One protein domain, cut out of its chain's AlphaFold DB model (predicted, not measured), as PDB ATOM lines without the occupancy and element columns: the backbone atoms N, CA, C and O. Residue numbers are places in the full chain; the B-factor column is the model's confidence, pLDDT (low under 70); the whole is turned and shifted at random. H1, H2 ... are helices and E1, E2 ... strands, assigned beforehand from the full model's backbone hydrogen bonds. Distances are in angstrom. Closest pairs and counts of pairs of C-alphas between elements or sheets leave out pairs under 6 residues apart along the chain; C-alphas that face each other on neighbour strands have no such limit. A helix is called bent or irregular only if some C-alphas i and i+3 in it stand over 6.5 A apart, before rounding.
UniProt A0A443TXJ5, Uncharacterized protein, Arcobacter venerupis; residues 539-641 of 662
ATOM      1  N   LYS A 539     209.818 258.819 325.702       82.38
ATOM      2  CA  LYS A 539     210.209 258.035 324.522       82.38
ATOM      3  C   LYS A 539     211.503 258.529 323.892       82.38
ATOM      4  O   LYS A 539     212.392 257.715 323.673       82.38
ATOM      5  N   LEU A 540     211.631 259.842 323.698       83.75
ATOM      6  CA  LEU A 540     212.836 260.460 323.149       83.75
ATOM      7  C   LEU A 540     214.072 260.099 323.975       83.75
ATOM      8  O   LEU A 540     215.103 259.746 323.411       83.75
ATOM      9  N   LYS A 541     213.969 260.123 325.312       83.50
ATOM     10  CA  LYS A 541     215.064 259.692 326.192       83.50
ATOM     11  C   LYS A 541     215.412 258.219 325.999       83.50
ATOM     12  O   LYS A 541     216.580 257.903 325.812       83.50
ATOM     13  N   ASN A 542     214.414 257.336 325.984       83.75
ATOM     14  CA  ASN A 542     214.637 255.899 325.811       83.75
ATOM     15  C   ASN A 542     215.278 255.564 324.453       83.75
ATOM     16  O   ASN A 542     216.176 254.727 324.376       83.75
ATOM     17  N   GLU A 543     214.823 256.199 323.376       82.81
ATOM     18  CA  GLU A 543     215.384 256.009 322.035       82.81
ATOM     19  C   GLU A 543     216.800 256.559 321.931       82.81
ATOM     20  O   GLU A 543     217.686 255.885 321.403       82.81
ATOM     21  N   LEU A 544     217.045 257.729 322.516       84.25
ATOM     22  CA  LEU A 544     218.381 258.297 322.566       84.25
ATOM     23  C   LEU A 544     219.338 257.427 323.389       84.25
ATOM     24  O   LEU A 544     220.482 257.235 322.992       84.25
ATOM     25  N   ASP A 545     218.883 256.849 324.499       83.56
ATOM     26  CA  ASP A 545     219.681 255.915 325.294       83.56
ATOM     27  C   ASP A 545     219.956 254.611 324.530       83.56
ATOM     28  O   ASP A 545     221.057 254.067 324.612       83.56
ATOM     29  N   ASN A 546     219.020 254.137 323.700       81.50
ATOM     30  CA  ASN A 546     219.285 253.032 322.774       81.50
ATOM     31  C   ASN A 546     220.361 253.394 321.742       81.50
ATOM     32  O   ASN A 546     221.218 252.561 321.448       81.50
ATOM     33  N   ILE A 547     220.345 254.622 321.216       80.00
ATOM     34  CA  ILE A 547     221.392 255.123 320.316       80.00
ATOM     35  C   ILE A 547     222.734 255.189 321.060       80.00
ATOM     36  O   ILE A 547     223.710 254.630 320.567       80.00
ATOM     37  N   LYS A 548     222.789 255.748 322.277       78.25
ATOM     38  CA  LYS A 548     224.006 255.768 323.115       78.25
ATOM     39  C   LYS A 548     224.560 254.363 323.357       78.25
ATOM     40  O   LYS A 548     225.735 254.116 323.111       78.25
ATOM     41  N   ASN A 549     223.704 253.420 323.750       76.69
ATOM     42  CA  ASN A 549     224.090 252.029 323.992       76.69
ATOM     43  C   ASN A 549     224.629 251.338 322.729       76.69
ATOM     44  O   ASN A 549     225.502 250.475 322.820       76.69
ATOM     45  N   LYS A 550     224.097 251.678 321.548       71.94
ATOM     46  CA  LYS A 550     224.619 251.202 320.260       71.94
ATOM     47  C   LYS A 550     225.987 251.825 319.959       71.94
ATOM     48  O   LYS A 550     226.904 251.100 319.585       71.94
ATOM     49  N   ILE A 551     226.147 253.130 320.194       69.31
ATOM     50  CA  ILE A 551     227.411 253.862 320.017       69.31
ATOM     51  C   ILE A 551     228.523 253.263 320.892       69.31
ATOM     52  O   ILE A 551     229.612 252.977 320.396       69.31
ATOM     53  N   GLU A 552     228.237 252.982 322.166       69.38
ATOM     54  CA  GLU A 552     229.186 252.356 323.100       69.38
ATOM     55  C   GLU A 552     229.624 250.939 322.670       69.38
ATOM     56  O   GLU A 552     230.683 250.465 323.083       69.38
ATOM     57  N   LYS A 553     228.848 250.266 321.806       65.25
ATOM     58  CA  LYS A 553     229.069 248.881 321.353       65.25
ATOM     59  C   LYS A 553     229.790 248.733 319.999       65.25
ATOM     60  O   LYS A 553     229.845 247.609 319.505       65.25
ATOM     61  N   ASN A 554     230.420 249.793 319.468       57.25
ATOM     62  CA  ASN A 554     231.190 249.856 318.201       57.25
ATOM     63  C   ASN A 554     230.412 250.259 316.926       57.25
ATOM     64  O   ASN A 554     230.618 249.632 315.889       57.25
ATOM     65  N   LEU A 555     229.581 251.309 316.940       59.56
ATOM     66  CA  LEU A 555     229.192 251.927 315.656       59.56
ATOM     67  C   LEU A 555     230.359 252.720 315.052       59.56
ATOM     68  O   LEU A 555     231.075 253.427 315.767       59.56
ATOM     69  N   LEU A 556     230.510 252.628 313.730       66.69
ATOM     70  CA  LEU A 556     231.346 253.545 312.956       66.69
ATOM     71  C   LEU A 556     230.708 254.946 312.972       66.69
ATOM     72  O   LEU A 556     229.485 255.083 312.996       66.69
ATOM     73  N   GLU A 557     231.535 255.994 312.942       70.25
ATOM     74  CA  GLU A 557     231.095 257.399 312.922       70.25
ATOM     75  C   GLU A 557     229.946 257.704 311.927       70.25
ATOM     76  O   GLU A 557     228.964 258.314 312.357       70.25
ATOM     77  N   PRO A 558     229.978 257.256 310.652       74.94
ATOM     78  CA  PRO A 558     228.884 257.499 309.704       74.94
ATOM     79  C   PRO A 558     227.549 256.859 310.112       74.94
ATOM     80  O   PRO A 558     226.509 257.497 310.002       74.94
ATOM     81  N   GLU A 559     227.551 255.637 310.651       76.69
ATOM     82  CA  GLU A 559     226.314 254.960 311.077       76.69
ATOM     83  C   GLU A 559     225.654 255.676 312.269       76.69
ATOM     84  O   GLU A 559     224.426 255.694 312.415       76.69
ATOM     85  N   MET A 560     226.475 256.279 313.134       80.50
ATOM     86  CA  MET A 560     226.020 257.087 314.263       80.50
ATOM     87  C   MET A 560     225.402 258.405 313.792       80.50
ATOM     88  O   MET A 560     224.311 258.742 314.259       80.50
ATOM     89  N   LYS A 561     226.052 259.096 312.841       82.56
ATOM     90  CA  LYS A 561     225.508 260.302 312.200       82.56
ATOM     91  C   LYS A 561     224.131 260.009 311.611       82.56
ATOM     92  O   LYS A 561     223.165 260.604 312.070       82.56
ATOM     93  N   THR A 562     224.006 258.990 310.758       85.31
ATOM     94  CA  THR A 562     222.719 258.606 310.151       85.31
ATOM     95  C   THR A 562     221.653 258.245 311.188       85.31
ATOM     96  O   THR A 562     220.488 258.621 311.048       85.31
ATOM     97  N   SER A 563     222.028 257.555 312.271       85.25
ATOM     98  CA  SER A 563     221.090 257.223 313.355       85.25
ATOM     99  C   SER A 563     220.575 258.472 314.081       85.25
ATOM    100  O   SER A 563     219.383 258.559 314.376       85.25
ATOM    101  N   LEU A 564     221.452 259.439 314.369       86.69
ATOM    102  CA  LEU A 564     221.077 260.704 315.006       86.69
ATOM    103  C   LEU A 564     220.295 261.615 314.056       86.69
ATOM    104  O   LEU A 564     219.300 262.195 314.472       86.69
ATOM    105  N   GLU A 565     220.697 261.708 312.791       90.12
ATOM    106  CA  GLU A 565     219.996 262.447 311.737       90.12
ATOM    107  C   GLU A 565     218.554 261.958 311.584       90.12
ATOM    108  O   GLU A 565     217.613 262.756 311.622       90.12
ATOM    109  N   THR A 566     218.373 260.637 311.508       87.81
ATOM    110  CA  THR A 566     217.051 260.002 311.424       87.81
ATOM    111  C   THR A 566     216.238 260.273 312.687       87.81
ATOM    112  O   THR A 566     215.069 260.642 312.599       87.81
ATOM    113  N   PHE A 567     216.849 260.135 313.868       89.31
ATOM    114  CA  PHE A 567     216.187 260.396 315.147       89.31
ATOM    115  C   PHE A 567     215.716 261.851 315.273       89.31
ATOM    116  O   PHE A 567     214.568 262.102 315.637       89.31
ATOM    117  N   ILE A 568     216.568 262.821 314.937       90.19
ATOM    118  CA  ILE A 568     216.213 264.242 315.008       90.19
ATOM    119  C   ILE A 568     215.092 264.539 314.004       90.19
ATOM    120  O   ILE A 568     214.054 265.083 314.389       90.19
ATOM    121  N   SER A 569     215.246 264.116 312.748       90.38
ATOM    122  CA  SER A 569     214.275 264.399 311.684       90.38
ATOM    123  C   SER A 569     212.902 263.778 311.969       90.38
ATOM    124  O   SER A 569     211.883 264.466 311.892       90.38
ATOM    125  N   ASN A 570     212.855 262.499 312.358       87.75
ATOM    126  CA  ASN A 570     211.599 261.762 312.512       87.75
ATOM    127  C   ASN A 570     210.973 261.873 313.903       87.75
ATOM    128  O   ASN A 570     209.769 262.100 313.993       87.75
ATOM    129  N   GLU A 571     211.749 261.748 314.977       86.94
ATOM    130  CA  GLU A 571     211.189 261.629 316.333       86.94
ATOM    131  C   GLU A 571     211.051 262.993 317.023       86.94
ATOM    132  O   GLU A 571     210.081 263.259 317.747       86.94
ATOM    133  N   ILE A 572     211.998 263.907 316.780       88.44
ATOM    134  CA  ILE A 572     211.933 265.268 317.328       88.44
ATOM    135  C   ILE A 572     211.054 266.146 316.441       88.44
ATOM    136  O   ILE A 572     210.093 266.737 316.950       88.44
ATOM    137  N   PHE A 573     211.362 266.197 315.142       89.56
ATOM    138  CA  PHE A 573     210.737 267.108 314.182       89.56
ATOM    139  C   PHE A 573     209.596 266.512 313.360       89.56
ATOM    140  O   PHE A 573     208.958 267.244 312.607       89.56
ATOM    141  N   HIS A 574     209.273 265.226 313.515       88.88
ATOM    142  CA  HIS A 574     208.134 264.585 312.839       88.88
ATOM    143  C   HIS A 574     208.165 264.675 311.306       88.88
ATOM    144  O   HIS A 574     207.117 264.551 310.669       88.88
ATOM    145  N   GLY A 575     209.348 264.844 310.713       86.06
ATOM    146  CA  GLY A 575     209.560 265.031 309.277       86.06
ATOM    147  C   GLY A 575     209.474 266.484 308.798       86.06
ATOM    148  O   GLY A 575     209.619 266.719 307.605       86.06
ATOM    149  N   VAL A 576     209.266 267.464 309.689       88.38
ATOM    150  CA  VAL A 576     209.234 268.896 309.324       88.38
ATOM    151  C   VAL A 576     210.584 269.382 308.793       88.38
ATOM    152  O   VAL A 576     210.620 270.236 307.909       88.38
ATOM    153  N   CYS A 577     211.687 268.829 309.299       91.38
ATOM    154  CA  CYS A 577     213.019 269.110 308.786       91.38
ATOM    155  C   CYS A 577     213.816 267.830 308.542       91.38
ATOM    156  O   CYS A 577     213.677 266.842 309.266       91.38
ATOM    157  N   GLU A 578     214.694 267.900 307.553       90.50
ATOM    158  CA  GLU A 578     215.787 266.970 307.330       90.50
ATOM    159  C   GLU A 578     216.998 267.425 308.143       90.50
ATOM    160  O   GLU A 578     217.323 268.611 308.197       90.50
ATOM    161  N   THR A 579     217.663 266.479 308.794       91.06
ATOM    162  CA  THR A 579     218.863 266.738 309.586       91.06
ATOM    163  C   THR A 579     220.055 266.089 308.922       91.06
ATOM    164  O   THR A 579     220.012 264.903 308.618       91.06
ATOM    165  N   THR A 580     221.132 266.847 308.767       89.06
ATOM    166  CA  THR A 580     222.424 266.359 308.279       89.06
ATOM    167  C   THR A 580     223.540 266.839 309.207       89.06
ATOM    168  O   THR A 580     223.510 267.967 309.702       89.06
ATOM    169  N   ILE A 581     224.496 265.965 309.517       87.31
ATOM    170  CA  ILE A 581     225.572 266.200 310.486       87.31
ATOM    171  C   ILE A 581     226.918 266.114 309.768       87.31
ATOM    172  O   ILE A 581     227.466 265.037 309.523       87.31
ATOM    173  N   PHE A 582     227.497 267.277 309.499       85.12
ATOM    174  CA  PHE A 582     228.768 267.400 308.789       85.12
ATOM    175  C   PHE A 582     229.923 267.638 309.747       85.12
ATOM    176  O   PHE A 582     229.734 268.153 310.852       85.12
ATOM    177  N   ASN A 583     231.130 267.290 309.315       82.25
ATOM    178  CA  ASN A 583     232.341 267.816 309.944       82.25
ATOM    179  C   ASN A 583     232.526 269.289 309.547       82.25
ATOM    180  O   ASN A 583     232.092 269.698 308.475       82.25
ATOM    181  N   ILE A 584     233.190 270.092 310.383       75.88
ATOM    182  CA  ILE A 584     233.397 271.533 310.108       75.88
ATOM    183  C   ILE A 584     234.141 271.783 308.779       75.88
ATOM    184  O   ILE A 584     233.958 272.826 308.160       75.88
ATOM    185  N   GLU A 585     234.964 270.832 308.339       68.06
ATOM    186  CA  GLU A 585     235.787 270.936 307.127       68.06
ATOM    187  C   GLU A 585     235.066 270.476 305.844       68.06
ATOM    188  O   GLU A 585     235.616 270.596 304.751       68.06
ATOM    189  N   GLU A 586     233.844 269.943 305.944       69.50
ATOM    190  CA  GLU A 586     233.087 269.455 304.788       69.50
ATOM    191  C   GLU A 586     232.348 270.602 304.077       69.50
ATOM    192  O   GLU A 586     231.655 271.409 304.698       69.50
ATOM    193  N   ASN A 587     232.465 270.659 302.745       60.28
ATOM    194  CA  ASN A 587     231.717 271.616 301.931       60.28
ATOM    195  C   ASN A 587     230.220 271.290 301.973       60.28
ATOM    196  O   ASN A 587     229.793 270.212 301.556       60.28
ATOM    197  N   LEU A 588     229.420 272.251 302.430       64.56
ATOM    198  CA  LEU A 588     227.969 272.121 302.473       64.56
ATOM    199  C   LEU A 588     227.383 272.185 301.060       64.56
ATOM    200  O   LEU A 588     227.700 273.081 300.274       64.56
ATOM    201  N   THR A 589     226.489 271.249 300.750       64.25
ATOM    202  CA  THR A 589     225.714 271.281 299.508       64.25
ATOM    203  C   THR A 589     224.810 272.506 299.485       64.25
ATOM    204  O   THR A 589     224.213 272.880 300.494       64.25
ATOM    205  N   ILE A 590     224.691 273.141 298.326       61.78
ATOM    206  CA  ILE A 590     223.807 274.289 298.142       61.78
ATOM    207  C   ILE A 590     222.342 273.813 298.271       61.78
ATOM    208  O   ILE A 590     222.000 272.752 297.757       61.78
ATOM    209  N   LEU A 591     221.497 274.569 298.984       66.50
ATOM    210  CA  LEU A 591     220.067 274.257 299.142       66.50
ATOM    211  C   LEU A 591     219.301 274.397 297.828       66.50
ATOM    212  O   LEU A 591     219.564 275.314 297.063       66.50
ATOM    213  N   ASP A 592     218.282 273.573 297.615       64.56
ATOM    214  CA  ASP A 592     217.354 273.761 296.502       64.56
ATOM    215  C   ASP A 592     216.331 274.889 296.764       64.56
ATOM    216  O   ASP A 592     216.075 275.310 297.897       64.56
ATOM    217  N   ALA A 593     215.724 275.402 295.691       65.88
ATOM    218  CA  ALA A 593     214.728 276.467 295.766       65.88
ATOM    219  C   ALA A 593     213.488 276.050 296.584       65.88
ATOM    220  O   ALA A 593     212.905 274.997 296.350       65.88
ATOM    221  N   GLY A 594     213.034 276.916 297.500       66.25
ATOM    222  CA  GLY A 594     211.877 276.652 298.375       66.25
ATOM    223  C   GLY A 594     212.223 276.059 299.743       66.25
ATOM    224  O   GLY A 594     211.322 275.858 300.565       66.25
ATOM    225  N   PHE A 595     213.511 275.823 299.994       77.12
ATOM    226  CA  PHE A 595     214.043 275.369 301.271       77.12
ATOM    227  C   PHE A 595     214.773 276.483 302.022       77.12
ATOM    228  O   PHE A 595     215.377 277.392 301.445       77.12
ATOM    229  N   GLU A 596     214.732 276.385 303.343       81.00
ATOM    230  CA  GLU A 596     215.528 277.161 304.281       81.00
ATOM    231  C   GLU A 596     216.336 276.214 305.163       81.00
ATOM    232  O   GLU A 596     215.984 275.047 305.341       81.00
ATOM    233  N   GLU A 597     217.426 276.727 305.729       87.81
ATOM    234  CA  GLU A 597     218.221 275.985 306.697       87.81
ATOM    235  C   GLU A 597     218.410 276.747 307.999       87.81
ATOM    236  O   GLU A 597     218.412 277.980 308.051       87.81
ATOM    237  N   TYR A 598     218.636 275.970 309.048       88.31
ATOM    238  CA  TYR A 598     219.120 276.425 310.333       88.31
ATOM    239  C   TYR A 598     220.343 275.594 310.710       88.31
ATOM    240  O   TYR A 598     220.288 274.363 310.730       88.31
ATOM    241  N   GLN A 599     221.457 276.263 310.997       88.62
ATOM    242  CA  GLN A 599     222.716 275.604 311.331       88.62
ATOM    243  C   GLN A 599     223.027 275.745 312.819       88.62
ATOM    244  O   GLN A 599     222.923 276.830 313.395       88.62
ATOM    245  N   ILE A 600     223.464 274.648 313.433       86.56
ATOM    246  CA  ILE A 600     223.988 274.614 314.797       86.56
ATOM    247  C   ILE A 600     225.447 274.184 314.719       86.56
ATOM    248  O   ILE A 600     225.753 273.040 314.380       86.56
ATOM    249  N   VAL A 601     226.346 275.106 315.050       85.25
ATOM    250  CA  VAL A 601     227.789 274.858 315.046       85.25
ATOM    251  C   VAL A 601     228.213 274.317 316.411       85.25
ATOM    252  O   VAL A 601     228.061 274.989 317.433       85.25
ATOM    253  N   LEU A 602     228.738 273.093 316.427       84.56
ATOM    254  CA  LEU A 602     229.346 272.445 317.590       84.56
ATOM    255  C   LEU A 602     230.878 272.459 317.465       84.56
ATOM    256  O   LEU A 602     231.430 272.997 316.512       84.56
ATOM    257  N   GLN A 603     231.593 271.864 318.428       81.12
ATOM    258  CA  GLN A 603     233.067 271.899 318.443       81.12
ATOM    259  C   GLN A 603     233.719 271.198 317.244       81.12
ATOM    260  O   GLN A 603     234.795 271.607 316.822       81.12
ATOM    261  N   LYS A 604     233.101 270.125 316.740       80.69
ATOM    262  CA  LYS A 604     233.627 269.307 315.630       80.69
ATOM    263  C   LYS A 604     232.645 269.123 314.479       80.69
ATOM    264  O   LYS A 604     233.053 268.761 313.381       80.69
ATOM    265  N   TYR A 605     231.365 269.361 314.745       85.12
ATOM    266  CA  TYR A 605     230.277 269.042 313.837       85.12
ATOM    267  C   TYR A 605     229.399 270.264 313.591       85.12
ATOM    268  O   TYR A 605     229.250 271.113 314.471       85.12
ATOM    269  N   ILE A 606     228.768 270.311 312.426       86.94
ATOM    270  CA  ILE A 606     227.680 271.233 312.111       86.94
ATOM    271  C   ILE A 606     226.422 270.389 311.944       86.94
ATOM    272  O   ILE A 606     226.380 269.499 311.097       86.94
ATOM    273  N   ILE A 607     225.401 270.662 312.758       89.06
ATOM    274  CA  ILE A 607     224.065 270.104 312.538       89.06
ATOM    275  C   ILE A 607     223.326 271.078 311.635       89.06
ATOM    276  O   ILE A 607     223.035 272.209 312.030       89.06
ATOM    277  N   ARG A 608     223.021 270.633 310.426       90.88
ATOM    278  CA  ARG A 608     222.240 271.371 309.450       90.88
ATOM    279  C   ARG A 608     220.817 270.829 309.450       90.88
ATOM    280  O   ARG A 608     220.600 269.642 309.225       90.88
ATOM    281  N   LEU A 609     219.858 271.708 309.716       90.88
ATOM    282  CA  LEU A 609     218.430 271.414 309.680       90.88
ATOM    283  C   LEU A 609     217.837 272.101 308.454       90.88
ATOM    284  O   LEU A 609     217.831 273.327 308.403       90.88
ATOM    285  N   VAL A 610     217.359 271.330 307.485       88.50
ATOM    286  CA  VAL A 610     216.766 271.826 306.238       88.50
ATOM    287  C   VAL A 610     215.259 271.610 306.279       88.50
ATOM    288  O   VAL A 610     214.793 270.520 306.595       88.50
ATOM    289  N   PHE A 611     214.476 272.640 305.986       86.25
ATOM    290  CA  PHE A 611     213.015 272.577 306.004       86.25
ATOM    291  C   PHE A 611     212.426 273.434 304.888       86.25
ATOM    292  O   PHE A 611     213.053 274.370 304.393       86.25
ATOM    293  N   THR A 612     211.200 273.128 304.475       81.12
ATOM    294  CA  THR A 612     210.500 273.937 303.473       81.12
ATOM    295  C   THR A 612     210.045 275.263 304.087       81.12
ATOM    296  O   THR A 612     209.554 275.299 305.218       81.12
ATOM    297  N   SER A 613     210.166 276.368 303.342       77.00
ATOM    298  CA  SER A 613     209.851 277.718 303.850       77.00
ATOM    299  C   SER A 613     208.433 277.850 304.429       77.00
ATOM    300  O   SER A 613     208.239 278.594 305.389       77.00
ATOM    301  N   VAL A 614     207.456 277.089 303.911       74.94
ATOM    302  CA  VAL A 614     206.065 277.065 304.415       74.94
ATOM    303  C   VAL A 614     206.008 276.701 305.898       74.94
ATOM    304  O   VAL A 614     205.215 277.253 306.654       74.94
ATOM    305  N   TYR A 615     206.853 275.764 306.326       80.25
ATOM    306  CA  TYR A 615     206.818 275.199 307.668       80.25
ATOM    307  C   TYR A 615     207.772 275.903 308.632       80.25
ATOM    308  O   TYR A 615     208.011 275.399 309.726       80.25
ATOM    309  N   LYS A 616     208.299 277.081 308.281       85.19
ATOM    310  CA  LYS A 616     209.244 277.827 309.120       85.19
ATOM    311  C   LYS A 616     208.712 278.109 310.527       85.19
ATOM    312  O   LYS A 616     209.420 277.885 311.506       85.19
ATOM    313  N   SER A 617     207.477 278.592 310.648       83.88
ATOM    314  CA  SER A 617     206.841 278.852 311.950       83.88
ATOM    315  C   SER A 617     206.722 277.573 312.784       83.88
ATOM    316  O   SER A 617     207.049 277.567 313.972       83.88
ATOM    317  N   ASN A 618     206.310 276.475 312.149       86.81
ATOM    318  CA  ASN A 618     206.131 275.175 312.788       86.81
ATOM    319  C   ASN A 618     207.483 274.584 313.214       86.81
ATOM    320  O   ASN A 618     207.619 274.124 314.346       86.81
ATOM    321  N   PHE A 619     208.502 274.684 312.357       90.44
ATOM    322  CA  PHE A 619     209.883 274.324 312.661       90.44
ATOM    323  C   PHE A 619     210.394 275.073 313.896       90.44
ATOM    324  O   PHE A 619     210.854 274.436 314.843       90.44
ATOM    325  N   LEU A 620     210.262 276.405 313.926       89.50
ATOM    326  CA  LEU A 620     210.719 277.227 315.052       89.50
ATOM    327  C   LEU A 620     209.993 276.867 316.354       89.50
ATOM    328  O   LEU A 620     210.626 276.758 317.402       89.50
ATOM    329  N   SER A 621     208.682 276.621 316.287       87.88
ATOM    330  CA  SER A 621     207.888 276.175 317.437       87.88
ATOM    331  C   SER A 621     208.370 274.825 317.983       87.88
ATOM    332  O   SER A 621     208.597 274.675 319.185       87.88
ATOM    333  N   ILE A 622     208.589 273.835 317.108       87.94
ATOM    334  CA  ILE A 622     209.117 272.525 317.513       87.94
ATOM    335  C   ILE A 622     210.527 272.672 318.092       87.94
ATOM    336  O   ILE A 622     210.816 272.077 319.134       87.94
ATOM    337  N   PHE A 623     211.390 273.461 317.451       89.88
ATOM    338  CA  PHE A 623     212.761 273.679 317.898       89.88
ATOM    339  C   PHE A 623     212.796 274.259 319.313       89.88
ATOM    340  O   PHE A 623     213.410 273.656 320.192       89.88
ATOM    341  N   GLU A 624     212.076 275.352 319.576       88.44
ATOM    342  CA  GLU A 624     212.042 275.975 320.905       88.44
ATOM    343  C   GLU A 624     211.470 275.028 321.973       88.44
ATOM    344  O   GLU A 624     212.037 274.907 323.060       88.44
ATOM    345  N   ASN A 625     210.431 274.252 321.644       85.38
ATOM    346  CA  ASN A 625     209.861 273.258 322.559       85.38
ATOM    347  C   ASN A 625     210.834 272.117 322.918       85.38
ATOM    348  O   ASN A 625     210.716 271.527 323.992       85.38
ATOM    349  N   ASN A 626     211.784 271.782 322.036       87.12
ATOM    350  CA  ASN A 626     212.729 270.672 322.229       87.12
ATOM    351  C   ASN A 626     214.172 271.147 322.485       87.12
ATOM    352  O   ASN A 626     215.068 270.319 322.664       87.12
ATOM    353  N   LYS A 627     214.407 272.460 322.563       87.19
ATOM    354  CA  LYS A 627     215.735 273.076 322.669       87.19
ATOM    355  C   LYS A 627     216.553 272.545 323.838       87.19
ATOM    356  O   LYS A 627     217.686 272.114 323.660       87.19
ATOM    357  N   PHE A 628     215.946 272.480 325.024       84.44
ATOM    358  CA  PHE A 628     216.620 271.977 326.221       84.44
ATOM    359  C   PHE A 628     217.075 270.516 326.074       84.44
ATOM    360  O   PHE A 628     218.144 270.160 326.566       84.44
ATOM    361  N   PHE A 629     216.278 269.672 325.409       85.44
ATOM    362  CA  PHE A 629     216.613 268.267 325.151       85.44
ATOM    363  C   PHE A 629     217.734 268.144 324.108       85.44
ATOM    364  O   PHE A 629     218.699 267.408 324.317       85.44
ATOM    365  N   LEU A 630     217.660 268.918 323.022       86.00
ATOM    366  CA  LEU A 630     218.709 268.970 321.999       86.00
ATOM    367  C   LEU A 630     220.059 269.389 322.603       86.00
ATOM    368  O   LEU A 630     221.056 268.687 322.433       86.00
ATOM    369  N   GLU A 631     220.074 270.477 323.376       84.94
ATOM    370  CA  GLU A 631     221.285 271.012 324.003       84.94
ATOM    371  C   GLU A 631     221.889 270.064 325.042       84.94
ATOM    372  O   GLU A 631     223.106 269.862 325.085       84.94
ATOM    373  N   ASN A 632     221.054 269.465 325.896       81.88
ATOM    374  CA  ASN A 632     221.555 268.683 327.020       81.88
ATOM    375  C   ASN A 632     221.852 267.231 326.705       81.88
ATOM    376  O   ASN A 632     222.694 266.660 327.403       81.88
ATOM    377  N   ASP A 633     221.186 266.649 325.715       82.38
ATOM    378  CA  ASP A 633     221.273 265.221 325.453       82.38
ATOM    379  C   ASP A 633     221.896 264.941 324.080       82.38
ATOM    380  O   ASP A 633     222.875 264.201 324.002       82.38
ATOM    381  N   VAL A 634     221.411 265.578 323.009       82.94
ATOM    382  CA  VAL A 634     221.893 265.318 321.638       82.94
ATOM    383  C   VAL A 634     223.273 265.938 321.395       82.94
ATOM    384  O   VAL A 634     224.204 265.238 320.992       82.94
ATOM    385  N   TYR A 635     223.462 267.226 321.697       85.25
ATOM    386  CA  TYR A 635     224.737 267.909 321.425       85.25
ATOM    387  C   TYR A 635     225.881 267.353 322.277       85.25
ATOM    388  O   TYR A 635     227.028 267.309 321.832       85.25
ATOM    389  N   LYS A 636     225.585 266.870 323.492       80.44
ATOM    390  CA  LYS A 636     226.589 266.218 324.347       80.44
ATOM    391  C   LYS A 636     227.093 264.905 323.758       80.44
ATOM    392  O   LYS A 636     228.279 264.626 323.900       80.44
ATOM    393  N   ILE A 637     226.237 264.118 323.101       79.69
ATOM    394  CA  ILE A 637     226.663 262.879 322.429       79.69
ATOM    395  C   ILE A 637     227.671 263.212 321.328       79.69
ATOM    396  O   ILE A 637     228.752 262.630 321.306       79.69
ATOM    397  N   LEU A 638     227.356 264.197 320.485       78.06
ATOM    398  CA  LEU A 638     228.233 264.624 319.392       78.06
ATOM    399  C   LEU A 638     229.556 265.217 319.903       78.06
ATOM    400  O   LEU A 638     230.617 264.873 319.395       78.06
ATOM    401  N   ASN A 639     229.522 266.046 320.952       75.44
ATOM    402  CA  ASN A 639     230.738 266.626 321.537       75.44
ATOM    403  C   ASN A 639     231.637 265.584 322.229       75.44
ATOM    404  O   ASN A 639     232.860 265.721 322.219       75.44
ATOM    405  N   ASN A 640     231.054 264.546 322.836       70.88
ATOM    406  CA  ASN A 640     231.803 263.516 323.563       70.88
ATOM    407  C   ASN A 640     232.311 262.379 322.667       70.88
ATOM    408  O   ASN A 640     233.067 261.524 323.141       70.88
ATOM    409  N   PHE A 641     231.914 262.345 321.394       67.06
ATOM    410  CA  PHE A 641     232.351 261.307 320.475       67.06
ATOM    411  C   PHE A 641     233.848 261.465 320.158       67.06
ATOM    412  O   PHE A 641     234.314 262.484 319.635       67.06
TER     413      PHE A 641
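Overview. This is residues 539 to 641 of the 662 residues of an uncharacterized protein of Arcobacter venerupis (UniProt A0A443TXJ5). A small twisted sheet of three strands has helices over one face: H2 runs along the edge strand E1, and H3a, the first arm of the sharply bent helix H3, covers part of the same face. At the bend H3 turns through about a right angle, and its second arm H3b joins H1 and H2 in a bundle whose three centres make a triangle, with H1 on the side away from the sheet. The printed part has 103 residues with three named helices and three named strands in the order H1, H2, E1, E2, E3, H3; the sheet runs E1, E3, E2, antiparallel throughout, and the class is mixed, helices and strands. The whole is compact, with a radius of gyration of the C-alphas of 13.5 A and spans of 40 by 32 by 19 A.

Arrangement. H1, residues 539 to 552, and H2, residues 557 to 572, form a helical hairpin: they touch, the closest C-alphas being those of Ile 551 and Met 560, 6.7 A apart, and run opposite ways at a shallow tilt of 1 degree. H2 is on the sheet at a height over the sheet of 5.4 A. It lies, only just, over E1, residues 577 to 583, with 3 of its C-alphas falling on that strand; it runs along the strands, at 23 degrees to E1 on the local plane. The closest C-alphas of H2 and E1 are those of Glu 565 and Thr 579, 4.9 A apart. E2, residues 595 to 601, is the other edge strand, and E3, residues 605 to 612, is the inner one. E1 and E3 are antiparallel at 156 degrees, with N 580 and O 608 within hydrogen-bond range at 2.9 A. E2 and E3 form an antiparallel hairpin at 160 degrees, with N 598 and O 609 at 2.8 A. The sheet is only just strongly twisted, its C-alphas lying up to 4.3 A off their best plane. By its hydrogen bonds H3, residues 613 to 640, was assigned as one helix, but it is bent, C-alphas 625 and 628 being 7.8 A apart; its arms H3a, residues 613 to 625, and H3b, residues 628 to 640, stand about perpendicular, at 89 degrees. H3a is itself irregular, with C-alphas 614 and 617 at 7.8 A. H3a is on the sheet at a height over the sheet of 9.2 A, and H2 and H3a on the same face of the sheet E1, E3, E2 form two layers with it, helices on one face of a sheet. H3b only grazes the sheet with residues 635 to 639. H1, H2 and H3b form an up and down bundle, each running against the one before it. H3b is close to H1 but not clearly touching, with the C-alphas of Lys 548 and Ile 637 closest at 7.6 A, and it is near H2, with 10 pairs of C-alphas within 10 A. H1 is not on the sheet. Every O i to N i+4 pair is within hydrogen-bond range in H1 and H2, against 7 of 9 in H3a and 7 of 9 in H3b.

Along the chain. H1 begins at C-alpha 539, (210.209, 258.035, 324.522), and measures 19.9 A; H2 measures 21.2 A. E1 measures 19.4 A, E2 19.5 A and E3 22.9 A, from C-alpha 605 at (230.277, 269.042, 313.837). H3a measures 19.2 A and H3b 17.6 A, ending at C-alpha 640, (231.803, 263.516, 323.563).

Size, cuts and confidence. The C-alphas farthest apart are those of Lys 553 and Ala 593, 40.3 A. The printed part has no cut. The link from E1 to E2, 11 residues, is long; the others are tight. Mean pLDDT of the printed part is 81.1, and residues 551 to 556, 585 to 594 and 641 are under 70.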